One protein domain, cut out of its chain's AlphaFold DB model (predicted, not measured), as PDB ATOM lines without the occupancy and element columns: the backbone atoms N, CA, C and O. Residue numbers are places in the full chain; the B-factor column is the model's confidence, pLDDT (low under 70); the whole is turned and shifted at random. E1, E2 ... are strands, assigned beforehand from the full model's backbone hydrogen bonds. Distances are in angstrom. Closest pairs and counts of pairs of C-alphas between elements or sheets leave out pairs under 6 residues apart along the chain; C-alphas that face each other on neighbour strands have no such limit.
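This is residues 212 to 258 of the 697 residues of a protein of Cystoisospora suis (UniProt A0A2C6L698). With little regular structure, the printed part is a long, thin loop that folds back on itself near Pro 233, with an antiparallel two-strand ribbon, E1 and E3, at the other end. E1 runs on into short E2, and a long unnamed stretch, residues 224 to 249, goes out to the turn and returns to E3. The 47 printed residues hold three named strands, E1, E2, E3, and no named helix; the class is all strand, with 17 residues in named elements. It is an extended rod, radius of gyration of the C-alphas 17.8 A, spanning 62 by 17 by 8 A.

E1, residues 212 to 218, begins at C-alpha (54.451, 38.736, 12.809) and is 20.5 A long. E2 is residues 221 to 223, 5.7 A. E3, residues 250 to 256, is 20.0 A long and ends at C-alpha (56.097, 42.820, 11.457).

E1 and E3 are antiparallel neighbours at 153 degrees; N 215 and O 253 are 2.8 A apart, within hydrogen-bond range. E1 runs on into E2 at 10 degrees across a tight link. E2 pairs with no named strand.

The C-alphas farthest apart, Pro 233 and Gly 258, are 62.0 A apart. The link from E2 to E3 is long, 26 residues. The printed part has no cut, and no printed residue is under 70 in pLDDT.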
ATOM      1  N   THR A 212      54.370  39.150  14.210       88.00
ATOM      2  CA  THR A 212      54.451  38.736  12.809       88.00
ATOM      3  C   THR A 212      53.066  38.443  12.230       88.00
ATOM      4  O   THR A 212      52.263  37.707  12.802       88.00
ATOM      5  N   GLY A 213      52.802  39.007  11.056       91.19
ATOM      6  CA  GLY A 213      51.621  38.749  10.240       91.19
ATOM      7  C   GLY A 213      51.999  38.644   8.767       91.19
ATOM      8  O   GLY A 213      53.172  38.512   8.417       91.19
ATOM      9  N   GLN A 214      51.003  38.726   7.887       94.06
ATOM     10  CA  GLN A 214      51.206  38.697   6.438       94.06
ATOM     11  C   GLN A 214      50.428  39.806   5.724       94.06
ATOM     12  O   GLN A 214      49.379  40.252   6.189       94.06
ATOM     13  N   GLN A 215      50.955  40.257   4.587       94.75
ATOM     14  CA  GLN A 215      50.279  41.141   3.640       94.75
ATOM     15  C   GLN A 215      50.032  40.389   2.337       94.75
ATOM     16  O   GLN A 215      50.890  39.631   1.879       94.75
ATOM     17  N   HIS A 216      48.904  40.676   1.697       94.00
ATOM     18  CA  HIS A 216      48.526  40.113   0.405       94.00
ATOM     19  C   HIS A 216      48.509  41.208  -0.667       94.00
ATOM     20  O   HIS A 216      48.227  42.374  -0.388       94.00
ATOM     21  N   SER A 217      48.832  40.838  -1.899       96.38
ATOM     22  CA  SER A 217      48.780  41.695  -3.086       96.38
ATOM     23  C   SER A 217      48.238  40.841  -4.231       96.38
ATOM     24  O   SER A 217      48.612  39.674  -4.359       96.38
ATOM     25  N   SER A 218      47.323  41.383  -5.030       95.19
ATOM     26  CA  SER A 218      46.615  40.629  -6.069       95.19
ATOM     27  C   SER A 218      46.639  41.342  -7.418       95.19
ATOM     28  O   SER A 218      46.850  42.551  -7.512       95.19
ATOM     29  N   ARG A 219      46.448  40.576  -8.486       96.12
ATOM     30  CA  ARG A 219      46.266  41.062  -9.857       96.12
ATOM     31  C   ARG A 219      45.173  40.248 -10.540       96.12
ATOM     32  O   ARG A 219      44.740  39.220 -10.026       96.12
ATOM     33  N   ARG A 220      44.724  40.691 -11.711       93.94
ATOM     34  CA  ARG A 220      43.723  39.963 -12.506       93.94
ATOM     35  C   ARG A 220      44.140  39.826 -13.961       93.94
ATOM     36  O   ARG A 220      44.840  40.684 -14.494       93.94
ATOM     37  N   GLU A 221      43.654  38.778 -14.608       95.00
ATOM     38  CA  GLU A 221      43.761  38.613 -16.054       95.00
ATOM     39  C   GLU A 221      42.821  39.613 -16.761       95.00
ATOM     40  O   GLU A 221      41.648  39.746 -16.408       95.00
ATOM     41  N   ILE A 222      43.361  40.374 -17.716       94.81
ATOM     42  CA  ILE A 222      42.644  41.352 -18.553       94.81
ATOM     43  C   ILE A 222      42.198  40.687 -19.859       94.81
ATOM     44  O   ILE A 222      41.085  40.925 -20.328       94.81
ATOM     45  N   SER A 223      43.059  39.847 -20.438       94.88
ATOM     46  CA  SER A 223      42.751  39.034 -21.615       94.88
ATOM     47  C   SER A 223      43.404  37.652 -21.508       94.88
ATOM     48  O   SER A 223      44.569  37.586 -21.102       94.88
ATOM     49  N   PRO A 224      42.701  36.577 -21.913       94.62
ATOM     50  CA  PRO A 224      43.227  35.214 -21.878       94.62
ATOM     51  C   PRO A 224      44.433  35.036 -22.813       94.62
ATOM     52  O   PRO A 224      44.627  35.854 -23.720       94.62
ATOM     53  N   PRO A 225      45.233  33.967 -22.637       95.00
ATOM     54  CA  PRO A 225      46.333  33.670 -23.543       95.00
ATOM     55  C   PRO A 225      45.805  33.296 -24.937       95.00
ATOM     56  O   PRO A 225      44.816  32.570 -25.071       95.00
ATOM     57  N   GLU A 226      46.481  33.760 -25.987       93.69
ATOM     58  CA  GLU A 226      46.151  33.404 -27.370       93.69
ATOM     59  C   GLU A 226      47.024  32.226 -27.845       93.69
ATOM     60  O   GLU A 226      48.253  32.290 -27.716       93.69
ATOM     61  N   PRO A 227      46.443  31.166 -28.442       93.12
ATOM     62  CA  PRO A 227      47.221  30.083 -29.033       93.12
ATOM     63  C   PRO A 227      48.005  30.561 -30.261       93.12
ATOM     64  O   PRO A 227      47.537  31.388 -31.047       93.12
ATOM     65  N   GLY A 228      49.190  29.986 -30.459       90.19
ATOM     66  CA  GLY A 228      49.964  30.150 -31.687       90.19
ATOM     67  C   GLY A 228      49.338  29.394 -32.861       90.19
ATOM     68  O   GLY A 228      48.241  28.839 -32.779       90.19
ATOM     69  N   THR A 229      50.055  29.303 -33.980       90.62
ATOM     70  CA  THR A 229      49.607  28.437 -35.083       90.62
ATOM     71  C   THR A 229      50.138  27.011 -34.916       90.62
ATOM     72  O   THR A 229      51.332  26.872 -34.635       90.62
ATOM     73  N   PRO A 230      49.344  25.960 -35.202       89.12
ATOM     74  CA  PRO A 230      49.841  24.588 -35.265       89.12
ATOM     75  C   PRO A 230      51.063  24.436 -36.181       89.12
ATOM     76  O   PRO A 230      51.089  24.913 -37.319       89.12
ATOM     77  N   THR A 231      52.080  23.741 -35.680       87.94
ATOM     78  CA  THR A 231      53.358  23.450 -36.358       87.94
ATOM     79  C   THR A 231      53.282  22.238 -37.296       87.94
ATOM     80  O   THR A 231      54.189  21.994 -38.103       87.94
ATOM     81  N   CYS A 232      52.193  21.474 -37.226       85.06
ATOM     82  CA  CYS A 232      51.847  20.369 -38.115       85.06
ATOM     83  C   CYS A 232      50.308  20.225 -38.212       85.06
ATOM     84  O   CYS A 232      49.601  20.804 -37.390       85.06
ATOM     85  N   PRO A 233      49.759  19.473 -39.189       82.62
ATOM     86  CA  PRO A 233      48.308  19.425 -39.427       82.62
ATOM     87  C   PRO A 233      47.468  18.743 -38.334       82.62
ATOM     88  O   PRO A 233      46.249  18.875 -38.349       82.62
ATOM     89  N   THR A 234      48.096  17.976 -37.438       85.31
ATOM     90  CA  THR A 234      47.428  17.090 -36.465       85.31
ATOM     91  C   THR A 234      47.921  17.262 -35.026       85.31
ATOM     92  O   THR A 234      47.503  16.507 -34.154       85.31
ATOM     93  N   CYS A 235      48.824  18.210 -34.770       85.81
ATOM     94  CA  CYS A 235      49.305  18.536 -33.430       85.81
ATOM     95  C   CYS A 235      48.626  19.804 -32.907       85.81
ATOM     96  O   CYS A 235      48.222  20.682 -33.672       85.81
ATOM     97  N   GLU A 236      48.513  19.885 -31.586       85.81
ATOM     98  CA  GLU A 236      47.964  21.040 -30.885       85.81
ATOM     99  C   GLU A 236      48.834  22.286 -31.112       85.81
ATOM    100  O   GLU A 236      50.053  22.203 -31.301       85.81
ATOM    101  N   ALA A 237      48.206  23.461 -31.107       85.94
ATOM    102  CA  ALA A 237      48.938  24.718 -31.117       85.94
ATOM    103  C   ALA A 237      49.645  24.934 -29.766       85.94
ATOM    104  O   ALA A 237      49.048  24.646 -28.727       85.94
ATOM    105  N   PRO A 238      50.866  25.504 -29.738       86.06
ATOM    106  CA  PRO A 238      51.435  26.000 -28.491       86.06
ATOM    107  C   PRO A 238      50.511  27.079 -27.904       86.06
ATOM    108  O   PRO A 238      50.101  27.992 -28.620       86.06
ATOM    109  N   MET A 239      50.187  26.970 -26.616       89.00
ATOM    110  CA  MET A 239      49.372  27.943 -25.879       89.00
ATOM    111  C   MET A 239      50.265  28.986 -25.195       89.00
ATOM    112  O   MET A 239      51.423  28.702 -24.886       89.00
ATOM    113  N   GLY A 240      49.732  30.185 -24.958       89.50
ATOM    114  CA  GLY A 240      50.360  31.168 -24.075       89.50
ATOM    115  C   GLY A 240      50.133  30.844 -22.597       89.50
ATOM    116  O   GLY A 240      49.226  30.088 -22.244       89.50
ATOM    117  N   SER A 241      50.943  31.440 -21.733       91.56
ATOM    118  CA  SER A 241      50.873  31.281 -20.278       91.56
ATOM    119  C   SER A 241      49.732  32.122 -19.698       91.56
ATOM    120  O   SER A 241      49.675  33.330 -19.950       91.56
ATOM    121  N   SER A 242      48.847  31.534 -18.890       94.31
ATOM    122  CA  SER A 242      47.849  32.301 -18.123       94.31
ATOM    123  C   SER A 242      48.509  33.164 -17.040       94.31
ATOM    124  O   SER A 242      49.647  32.901 -16.642       94.31
ATOM    125  N   CYS A 243      47.806  34.165 -16.508       93.75
ATOM    126  CA  CYS A 243      48.337  34.998 -15.422       93.75
ATOM    127  C   CYS A 243      48.676  34.194 -14.153       93.75
ATOM    128  O   CYS A 243      49.596  34.554 -13.424       93.75
ATOM    129  N   GLU A 244      47.998  33.065 -13.937       90.75
ATOM    130  CA  GLU A 244      48.317  32.119 -12.865       90.75
ATOM    131  C   GLU A 244      49.659  31.404 -13.114       90.75
ATOM    132  O   GLU A 244      50.491  31.285 -12.216       90.75
ATOM    133  N   GLN A 245      49.935  31.004 -14.360       89.69
ATOM    134  CA  GLN A 245      51.220  30.407 -14.751       89.69
ATOM    135  C   GLN A 245      52.371  31.427 -14.767       89.69
ATOM    136  O   GLN A 245      53.520  31.059 -14.538       89.69
ATOM    137  N   GLN A 246      52.073  32.714 -14.968       89.69
ATOM    138  CA  GLN A 246      53.032  33.826 -14.902       89.69
ATOM    139  C   GLN A 246      53.384  34.252 -13.456       89.69
ATOM    140  O   GLN A 246      53.726  35.413 -13.223       89.69
ATOM    141  N   GLY A 247      53.265  33.357 -12.469       87.94
ATOM    142  CA  GLY A 247      53.550  33.644 -11.055       87.94
ATOM    143  C   GLY A 247      52.333  34.065 -10.222       87.94
ATOM    144  O   GLY A 247      52.461  34.943  -9.374       87.94
ATOM    145  N   GLY A 248      51.170  33.456 -10.472       91.56
ATOM    146  CA  GLY A 248      49.962  33.580  -9.650       91.56
ATOM    147  C   GLY A 248      49.130  34.846  -9.877       91.56
ATOM    148  O   GLY A 248      49.625  35.874 -10.353       91.56
ATOM    149  N   LEU A 249      47.853  34.786  -9.505       94.94
ATOM    150  CA  LEU A 249      46.973  35.955  -9.361       94.94
ATOM    151  C   LEU A 249      47.073  36.621  -7.977       94.94
ATOM    152  O   LEU A 249      46.762  37.805  -7.844       94.94
ATOM    153  N   GLU A 250      47.555  35.897  -6.967       94.25
ATOM    154  CA  GLU A 250      47.780  36.387  -5.604       94.25
ATOM    155  C   GLU A 250      49.221  36.121  -5.158       94.25
ATOM    156  O   GLU A 250      49.843  35.133  -5.554       94.25
ATOM    157  N   ARG A 251      49.756  37.007  -4.317       95.12
ATOM    158  CA  ARG A 251      51.056  36.847  -3.658       95.12
ATOM    159  C   ARG A 251      50.985  37.334  -2.215       95.12
ATOM    160  O   ARG A 251      50.285  38.300  -1.906       95.12
ATOM    161  N   THR A 252      51.772  36.701  -1.357       94.88
ATOM    162  CA  THR A 252      51.835  36.984   0.081       94.88
ATOM    163  C   THR A 252      53.271  37.318   0.475       94.88
ATOM    164  O   THR A 252      54.210  36.753  -0.087       94.88
ATOM    165  N   ARG A 253      53.450  38.229   1.433       94.12
ATOM    166  CA  ARG A 253      54.733  38.479   2.108       94.12
ATOM    167  C   ARG A 253      54.515  38.625   3.607       94.12
ATOM    168  O   ARG A 253      53.449  39.076   4.024       94.12
ATOM    169  N   ASP A 254      55.530  38.311   4.395       93.81
ATOM    170  CA  ASP A 254      55.486  38.523   5.840       93.81
ATOM    171  C   ASP A 254      55.630  40.016   6.190       93.81
ATOM    172  O   ASP A 254      56.233  40.801   5.450       93.81
ATOM    173  N   CYS A 255      55.059  40.409   7.325       90.50
ATOM    174  CA  CYS A 255      55.163  41.741   7.914       90.50
ATOM    175  C   CYS A 255      55.356  41.635   9.428       90.50
ATOM    176  O   CYS A 255      54.889  40.688  10.058       90.50
ATOM    177  N   ASP A 256      56.021  42.629  10.009       87.62
ATOM    178  CA  ASP A 256      56.097  42.820  11.457       87.62
ATOM    179  C   ASP A 256      55.232  44.031  11.828       87.62
ATOM    180  O   ASP A 256      55.413  45.124  11.286       87.62
ATOM    181  N   ALA A 257      54.259  43.818  12.711       83.00
ATOM    182  CA  ALA A 257      53.369  44.841  13.250       83.00
ATOM    183  C   ALA A 257      53.828  45.363  14.632       83.00
ATOM    184  O   ALA A 257      53.097  46.108  15.286       83.00
ATOM    185  N   GLY A 258      55.038  45.008  15.078       80.75
ATOM    186  CA  GLY A 258      55.665  45.505  16.302       80.75
ATOM    187  C   GLY A 258      55.308  44.705  17.557       80.75
ATOM    188  O   GLY A 258      54.548  43.743  17.525       80.75
TER     189      GLY A 258